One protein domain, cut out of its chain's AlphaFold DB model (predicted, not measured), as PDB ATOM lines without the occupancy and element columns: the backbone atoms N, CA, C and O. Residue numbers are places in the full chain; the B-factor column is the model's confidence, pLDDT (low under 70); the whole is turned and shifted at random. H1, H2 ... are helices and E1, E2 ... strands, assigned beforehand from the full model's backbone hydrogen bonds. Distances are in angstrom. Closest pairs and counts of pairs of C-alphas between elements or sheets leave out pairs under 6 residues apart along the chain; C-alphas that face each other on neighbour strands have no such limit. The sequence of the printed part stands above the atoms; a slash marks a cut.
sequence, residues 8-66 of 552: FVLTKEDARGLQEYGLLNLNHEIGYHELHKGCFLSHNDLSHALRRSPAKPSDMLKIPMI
ATOM      1  N   PHE A   8     -11.226  11.791 -35.823       52.91
ATOM      2  CA  PHE A   8     -12.513  12.063 -36.445       52.91
ATOM      3  C   PHE A   8     -12.607  11.735 -37.953       52.91
ATOM      4  O   PHE A   8     -12.129  12.529 -38.760       52.91
ATOM      5  N   VAL A   9     -13.204  10.594 -38.333       56.59
ATOM      6  CA  VAL A   9     -13.554  10.243 -39.729       56.59
ATOM      7  C   VAL A   9     -14.959  10.760 -40.007       56.59
ATOM      8  O   VAL A   9     -15.903  10.340 -39.343       56.59
ATOM      9  N   LEU A  10     -15.114  11.677 -40.960       65.06
ATOM     10  CA  LEU A  10     -16.407  12.299 -41.233       65.06
ATOM     11  C   LEU A  10     -17.161  11.526 -42.296       65.06
ATOM     12  O   LEU A  10     -16.949  11.790 -43.468       65.06
ATOM     13  N   THR A  11     -18.082  10.626 -41.949       77.12
ATOM     14  CA  THR A  11     -18.920  10.018 -42.994       77.12
ATOM     15  C   THR A  11     -19.684  11.095 -43.778       77.12
ATOM     16  O   THR A  11     -19.787  12.259 -43.383       77.12
ATOM     17  N   LYS A  12     -20.230  10.730 -44.935       75.38
ATOM     18  CA  LYS A  12     -20.959  11.678 -45.790       75.38
ATOM     19  C   LYS A  12     -22.154  12.283 -45.070       75.38
ATOM     20  O   LYS A  12     -22.464  13.462 -45.230       75.38
ATOM     21  N   GLU A  13     -22.831  11.433 -44.314       81.69
ATOM     22  CA  GLU A  13     -23.964  11.763 -43.476       81.69
ATOM     23  C   GLU A  13     -23.523  12.705 -42.349       81.69
ATOM     24  O   GLU A  13     -24.194  13.711 -42.116       81.69
ATOM     25  N   ASP A  14     -22.348  12.473 -41.751       80.62
ATOM     26  CA  ASP A  14     -21.777  13.374 -40.742       80.62
ATOM     27  C   ASP A  14     -21.427  14.742 -41.331       80.62
ATOM     28  O   ASP A  14     -21.768  15.766 -40.747       80.62
ATOM     29  N   ALA A  15     -20.786  14.790 -42.503       83.81
ATOM     30  CA  ALA A  15     -20.428  16.045 -43.160       83.81
ATOM     31  C   ALA A  15     -21.673  16.878 -43.499       83.81
ATOM     32  O   ALA A  15     -21.701  18.078 -43.217       83.81
ATOM     33  N   ARG A  16     -22.725  16.245 -44.041       85.31
ATOM     34  CA  ARG A  16     -24.011  16.910 -44.300       85.31
ATOM     35  C   ARG A  16     -24.649  17.398 -43.004       85.31
ATOM     36  O   ARG A  16     -25.044  18.556 -42.939       85.31
ATOM     37  N   GLY A  17     -24.692  16.552 -41.974       86.19
ATOM     38  CA  GLY A  17     -25.202  16.933 -40.662       86.19
ATOM     39  C   GLY A  17     -24.461  18.155 -40.119       86.19
ATOM     40  O   GLY A  17     -25.083  19.154 -39.775       86.19
ATOM     41  N   LEU A  18     -23.127  18.146 -40.126       87.19
ATOM     42  CA  LEU A  18     -22.335  19.291 -39.678       87.19
ATOM     43  C   LEU A  18     -22.603  20.562 -40.490       87.19
ATOM     44  O   LEU A  18     -22.605  21.643 -39.904       87.19
ATOM     45  N   GLN A  19     -22.843  20.463 -41.799       89.12
ATOM     46  CA  GLN A  19     -23.251  21.618 -42.603       89.12
ATOM     47  C   GLN A  19     -24.631  22.142 -42.204       89.12
ATOM     48  O   GLN A  19     -24.791  23.347 -42.025       89.12
ATOM     49  N   GLU A  20     -25.608  21.252 -42.018       88.50
ATOM     50  CA  GLU A  20     -26.965  21.604 -41.579       88.50
ATOM     51  C   GLU A  20     -26.957  22.297 -40.206       88.50
ATOM     52  O   GLU A  20     -27.711  23.245 -39.985       88.50
ATOM     53  N   TYR A  21     -26.047  21.899 -39.312       86.88
ATOM     54  CA  TYR A  21     -25.846  22.536 -38.006       86.88
ATOM     55  C   TYR A  21     -24.935  23.779 -38.038       86.88
ATOM     56  O   TYR A  21     -24.679  24.375 -36.992       86.88
ATOM     57  N   GLY A  22     -24.418  24.181 -39.205       88.25
ATOM     58  CA  GLY A  22     -23.485  25.307 -39.332       88.25
ATOM     59  C   GLY A  22     -22.127  25.075 -38.655       88.25
ATOM     60  O   GLY A  22     -21.402  26.026 -38.373       88.25
ATOM     61  N   LEU A  23     -21.784  23.816 -38.373       88.88
ATOM     62  CA  LEU A  23     -20.520  23.388 -37.772       88.88
ATOM     63  C   LEU A  23     -19.450  23.069 -38.822       88.88
ATOM     64  O   LEU A  23     -18.270  22.997 -38.490       88.88
ATOM     65  N   LEU A  24     -19.848  22.888 -40.077       90.19
ATOM     66  CA  LEU A  24     -18.957  22.748 -41.218       90.19
ATOM     67  C   LEU A  24     -19.421  23.691 -42.324       90.19
ATOM     68  O   LEU A  24     -20.569  23.659 -42.747       90.19
ATOM     69  N   ASN A  25     -18.515  24.516 -42.822       89.62
ATOM     70  CA  ASN A  25     -18.744  25.365 -43.973       89.62
ATOM     71  C   ASN A  25     -17.740  24.979 -45.065       89.62
ATOM     72  O   ASN A  25     -16.539  25.236 -44.969       89.62
ATOM     73  N   LEU A  26     -18.248  24.323 -46.109       85.19
ATOM     74  CA  LEU A  26     -17.470  23.897 -47.272       85.19
ATOM     75  C   LEU A  26     -17.358  25.032 -48.297       85.19
ATOM     76  O   LEU A  26     -17.520  24.787 -49.485       85.19
ATOM     77  N   ASN A  27     -17.149  26.282 -47.885       79.94
ATOM     78  CA  ASN A  27     -17.112  27.369 -48.858       79.94
ATOM     79  C   ASN A  27     -15.876  27.224 -49.764       79.94
ATOM     80  O   ASN A  27     -14.742  27.340 -49.307       79.94
ATOM     81  N   HIS A  28     -16.092  26.939 -51.051       67.00
ATOM     82  CA  HIS A  28     -15.023  26.531 -51.972       67.00
ATOM     83  C   HIS A  28     -14.145  27.704 -52.439       67.00
ATOM     84  O   HIS A  28     -13.103  27.487 -53.053       67.00
ATOM     85  N   GLU A  29     -14.538  28.947 -52.156       65.69
ATOM     86  CA  GLU A  29     -13.920  30.133 -52.762       65.69
ATOM     87  C   GLU A  29     -12.507  30.455 -52.245       65.69
ATOM     88  O   GLU A  29     -11.812  31.259 -52.859       65.69
ATOM     89  N   ILE A  30     -12.045  29.840 -51.146       72.62
ATOM     90  CA  ILE A  30     -10.795  30.265 -50.480       72.62
ATOM     91  C   ILE A  30      -9.808  29.103 -50.249       72.62
ATOM     92  O   ILE A  30      -8.802  29.268 -49.569       72.62
ATOM     93  N   GLY A  31     -10.052  27.907 -50.794       85.38
ATOM     94  CA  GLY A  31      -9.133  26.772 -50.600       85.38
ATOM     95  C   GLY A  31      -9.028  26.285 -49.144       85.38
ATOM     96  O   GLY A  31      -8.113  25.525 -48.817       85.38
ATOM     97  N   TYR A  32      -9.971  26.677 -48.281       90.00
ATOM     98  CA  TYR A  32     -10.138  26.170 -46.920       90.00
ATOM     99  C   TYR A  32     -11.553  25.626 -46.726       90.00
ATOM    100  O   TYR A  32     -12.517  26.174 -47.248       90.00
ATOM    101  N   HIS A  33     -11.673  24.607 -45.888       89.75
ATOM    102  CA  HIS A  33     -12.896  24.269 -45.176       89.75
ATOM    103  C   HIS A  33     -12.917  25.000 -43.838       89.75
ATOM    104  O   HIS A  33     -11.881  25.161 -43.200       89.75
ATOM    105  N   GLU A  34     -14.083  25.428 -43.381       90.56
ATOM    106  CA  GLU A  34     -14.254  25.984 -42.043       90.56
ATOM    107  C   GLU A  34     -14.973  24.952 -41.176       90.56
ATOM    108  O   GLU A  34     -16.137  24.650 -41.410       90.56
ATOM    109  N   LEU A  35     -14.281  24.389 -40.190       90.06
ATOM    110  CA  LEU A  35     -14.828  23.402 -39.261       90.06
ATOM    111  C   LEU A  35     -14.873  23.999 -37.859       90.06
ATOM    112  O   LEU A  35     -13.882  24.540 -37.383       90.06
ATOM    113  N   HIS A  36     -15.986  23.874 -37.154       89.94
ATOM    114  CA  HIS A  36     -16.091  24.325 -35.775       89.94
ATOM    115  C   HIS A  36     -15.016  23.658 -34.894       89.94
ATOM    116  O   HIS A  36     -14.850  22.438 -34.904       89.94
ATOM    117  N   LYS A  37     -14.293  24.451 -34.093       87.12
ATOM    118  CA  LYS A  37     -13.148  24.003 -33.273       87.12
ATOM    119  C   LYS A  37     -13.487  22.813 -32.371       87.12
ATOM    120  O   LYS A  37     -12.661  21.921 -32.208       87.12
ATOM    121  N   GLY A  38     -14.705  22.777 -31.825       83.56
ATOM    122  CA  GLY A  38     -15.169  21.671 -30.979       83.56
ATOM    123  C   GLY A  38     -15.253  20.325 -31.708       83.56
ATOM    124  O   GLY A  38     -15.049  19.292 -31.087       83.56
ATOM    125  N   CYS A  39     -15.484  20.329 -33.024       82.56
ATOM    126  CA  CYS A  39     -15.524  19.109 -33.835       82.56
ATOM    127  C   CYS A  39     -14.123  18.599 -34.190       82.56
ATOM    128  O   CYS A  39     -13.955  17.432 -34.519       82.56
ATOM    129  N   PHE A  40     -13.114  19.468 -34.140       79.75
ATOM    130  CA  PHE A  40     -11.748  19.109 -34.508       79.75
ATOM    131  C   PHE A  40     -10.985  18.410 -33.371       79.75
ATOM    132  O   PHE A  40     -10.085  17.618 -33.631       79.75
ATOM    133  N   LEU A  41     -11.322  18.714 -32.112       70.12
ATOM    134  CA  LEU A  41     -10.526  18.307 -30.948       70.12
ATOM    135  C   LEU A  41     -10.999  17.020 -30.264       70.12
ATOM    136  O   LEU A  41     -10.189  16.355 -29.627       70.12
ATOM    137  N   SER A  42     -12.276  16.652 -30.376       67.56
ATOM    138  CA  SER A  42     -12.820  15.522 -29.618       67.56
ATOM    139  C   SER A  42     -14.022  14.898 -30.317       67.56
ATOM    140  O   SER A  42     -15.007  15.564 -30.634       67.56
ATOM    141  N   HIS A  43     -13.951  13.580 -30.520       61.53
ATOM    142  CA  HIS A  43     -15.034  12.794 -31.111       61.53
ATOM    143  C   HIS A  43     -16.270  12.723 -30.194       61.53
ATOM    144  O   HIS A  43     -17.392  12.571 -30.676       61.53
ATOM    145  N   ASN A  44     -16.069  12.884 -28.879       63.19
ATOM    146  CA  ASN A  44     -17.129  12.851 -27.868       63.19
ATOM    147  C   ASN A  44     -17.814  14.220 -27.677       63.19
ATOM    148  O   ASN A  44     -18.956  14.281 -27.214       63.19
ATOM    149  N   ASP A  45     -17.167  15.313 -28.091       64.00
ATOM    150  CA  ASP A  45     -17.683  16.680 -27.940       64.00
ATOM    151  C   ASP A  45     -18.643  17.124 -29.042       64.00
ATOM    152  O   ASP A  45     -19.136  18.255 -29.011       64.00
ATOM    153  N   LEU A  46     -18.997  16.245 -29.985       68.12
ATOM    154  CA  LEU A  46     -20.008  16.570 -30.991       68.12
ATOM    155  C   LEU A  46     -21.319  17.012 -30.336       68.12
ATOM    156  O   LEU A  46     -21.930  18.004 -30.723       68.12
ATOM    157  N   SER A  47     -21.703  16.303 -29.278       73.06
ATOM    158  CA  SER A  47     -22.894  16.599 -28.487       73.06
ATOM    159  C   SER A  47     -22.819  17.967 -27.792       73.06
ATOM    160  O   SER A  47     -23.843  18.634 -27.636       73.06
ATOM    161  N   HIS A  48     -21.621  18.440 -27.436       71.06
ATOM    162  CA  HIS A  48     -21.403  19.781 -26.897       71.06
ATOM    163  C   HIS A  48     -21.388  20.863 -27.982       71.06
ATOM    164  O   HIS A  48     -21.956  21.935 -27.763       71.06
ATOM    165  N   ALA A  49     -20.790  20.588 -29.144       69.12
ATOM    166  CA  ALA A  49     -20.790  21.496 -30.289       69.12
ATOM    167  C   ALA A  49     -22.215  21.734 -30.811       69.12
ATOM    168  O   ALA A  49     -22.611  22.879 -30.996       69.12
ATOM    169  N   LEU A  50     -23.014  20.669 -30.934       74.06
ATOM    170  CA  LEU A  50     -24.409  20.720 -31.390       74.06
ATOM    171  C   LEU A  50     -25.348  21.453 -30.420       74.06
ATOM    172  O   LEU A  50     -26.374  21.985 -30.833       74.06
ATOM    173  N   ARG A  51     -25.023  21.490 -29.121       78.44
ATOM    174  CA  ARG A  51     -25.832  22.193 -28.109       78.44
ATOM    175  C   ARG A  51     -25.615  23.703 -28.097       78.44
ATOM    176  O   ARG A  51     -26.435  24.420 -27.521       78.44
ATOM    177  N   ARG A  52     -24.510  24.202 -28.653       70.12
ATOM    178  CA  ARG A  52     -24.244  25.640 -28.693       70.12
ATOM    179  C   ARG A  52     -24.939  26.240 -29.920       70.12
ATOM    180  O   ARG A  52     -24.834  25.714 -31.017       70.12
ATOM    181  N   SER A  53     -25.668  27.336 -29.683       61.91
ATOM    182  CA  SER A  53     -26.204  28.284 -30.682       61.91
ATOM    183  C   SER A  53     -25.238  28.467 -31.866       61.91
ATOM    184  O   SER A  53     -24.035  28.369 -31.622       61.91
ATOM    185  N   PRO A  54     -25.719  28.785 -33.093       76.06
ATOM    186  CA  PRO A  54     -24.921  28.845 -34.322       76.06
ATOM    187  C   PRO A  54     -23.490  29.331 -34.099       76.06
ATOM    188  O   PRO A  54     -23.275  30.387 -33.495       76.06
ATOM    189  N   ALA A  55     -22.539  28.525 -34.576       78.81
ATOM    190  CA  ALA A  55     -21.113  28.762 -34.427       78.81
ATOM    191  C   ALA A  55     -20.763  30.197 -34.827       78.81
ATOM    192  O   ALA A  55     -21.087  30.655 -35.927       78.81
ATOM    193  N   LYS A  56     -20.083  30.926 -33.937       87.25
ATOM    194  CA  LYS A  56     -19.555  32.238 -34.311       87.25
ATOM    195  C   LYS A  56     -18.406  32.024 -35.298       87.25
ATOM    196  O   LYS A  56     -17.675  31.044 -35.163       87.25
ATOM    197  N   PRO A  57     -18.142  32.961 -36.224       84.69
ATOM    198  CA  PRO A  57     -16.987  32.864 -37.118       84.69
ATOM    199  C   PRO A  57     -15.648  32.677 -36.382       84.69
ATOM    200  O   PRO A  57     -14.747  32.015 -36.886       84.69
ATOM    201  N   SER A  58     -15.522  33.204 -35.156       87.19
ATOM    202  CA  SER A  58     -14.354  33.004 -34.283       87.19
ATOM    203  C   SER A  58     -14.175  31.563 -33.800       87.19
ATOM    204  O   SER A  58     -13.080  31.184 -33.383       87.19
ATOM    205  N   ASP A  59     -15.237  30.765 -33.823       88.06
ATOM    206  CA  ASP A  59     -15.256  29.378 -33.360       88.06
ATOM    207  C   ASP A  59     -14.963  28.402 -34.506       88.06
ATOM    208  O   ASP A  59     -14.788  27.210 -34.265       88.06
ATOM    209  N   MET A  60     -14.847  28.907 -35.737       89.25
ATOM    210  CA  MET A  60     -14.490  28.124 -36.912       89.25
ATOM    211  C   MET A  60     -12.968  28.049 -37.078       89.25
ATOM    212  O   MET A  60     -12.227  29.022 -36.920       89.25
ATOM    213  N   LEU A  61     -12.493  26.856 -37.399       90.12
ATOM    214  CA  LEU A  61     -11.127  26.538 -37.765       90.12
ATOM    215  C   LEU A  61     -11.049  26.403 -39.283       90.12
ATOM    216  O   LEU A  61     -11.725  25.567 -39.873       90.12
ATOM    217  N   LYS A  62     -10.180  27.193 -39.909       91.88
ATOM    218  CA  LYS A  62      -9.877  27.065 -41.337       91.88
ATOM    219  C   LYS A  62      -8.925  25.893 -41.539       91.88
ATOM    220  O   LYS A  62      -7.838  25.926 -40.980       91.88
ATOM    221  N   ILE A  63      -9.311  24.886 -42.313       91.62
ATOM    222  CA  ILE A  63      -8.529  23.693 -42.658       91.62
ATOM    223  C   ILE A  63      -8.275  23.717 -44.172       91.62
ATOM    224  O   ILE A  63      -9.234  23.778 -44.933       91.62
ATOM    225  N   PRO A  64      -7.022  23.697 -44.643       93.25
ATOM    226  CA  PRO A  64      -6.704  23.703 -46.070       93.25
ATOM    227  C   PRO A  64      -7.348  22.530 -46.816       93.25
ATOM    228  O   PRO A  64      -7.202  21.380 -46.406       93.25
ATOM    229  N   MET A  65      -7.980  22.807 -47.958       90.38
ATOM    230  CA  MET A  65      -8.534  21.770 -48.841       90.38
ATOM    231  C   MET A  65      -7.422  20.947 -49.501       90.38
ATOM    232  O   MET A  65      -7.537  19.743 -49.712       90.38
ATOM    233  N   ILE A  66      -6.307  21.593 -49.850       91.25
ATOM    234  CA  ILE A  66      -5.172  20.966 -50.530       91.25
ATOM    235  C   ILE A  66      -3.985  20.927 -49.562       91.25
ATOM    236  O   ILE A  66      -3.524  21.970 -49.114       91.25
TER     237      ILE A  66
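AT A GLANCE: This is residues 8 to 66 of the 552 residues of the protein "Uncharacterized protein B14A21.140" of Neurospora crassa (UniProt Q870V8). A small two-stranded antiparallel ribbon, E1 beside E2, has two short helices, H2 and H3, gathered at the end where E1 stops and E2 starts, while a longer helix, H1, lies to one side, apart from H2, H3 and E2. The short stretch 24 to 25 pairs antiparallel with residues 34 to 35 of E1. The printed part has 59 residues, with three named helices and two named strands in the order H1, E1, H2, H3, E2, and its class is mixed, helices and strands. It is compact, with a radius of gyration of the C-alphas of 10.7 A, and rounded, spanning 29 by 24 by 20 A.

IN THESE COORDINATES: Find C-alpha 12 at (-20.959, 11.678, -45.790); from there H1, residues 12 to 20, runs 12.3 A. Next look at E1, residues 32 to 36, 12.8 A long, then at H2, residues 37 to 41, and H3, residues 46 to 51. E2, residues 60 to 64, is 12.8 A long and ends at C-alpha 64, at (-6.704, 23.703, -46.070).

HOW THE PARTS SIT: H1 touches no helix. E1 and E2 are antiparallel neighbours at 148 degrees; look for N 33 and O 63 at 2.7 A and N 35 and O 61 at 2.8 A, within hydrogen-bond range. H2 and H3 touch, their closest C-alphas being those of Gly 38 and Ala 49, 5.7 A apart. In H1, H2 and H3 every O i to N i+4 pair is within hydrogen-bond range.

THE WHOLE: The C-alphas farthest apart, those of Arg 51 and Ile 66, are 30.5 A apart. The printed part has no cut, and the link from H1 to E1, 11 residues, is long. Confidence is under 70 at residues 8 to 10, 28 to 29, 42 to 46, 49 and 53 of this model.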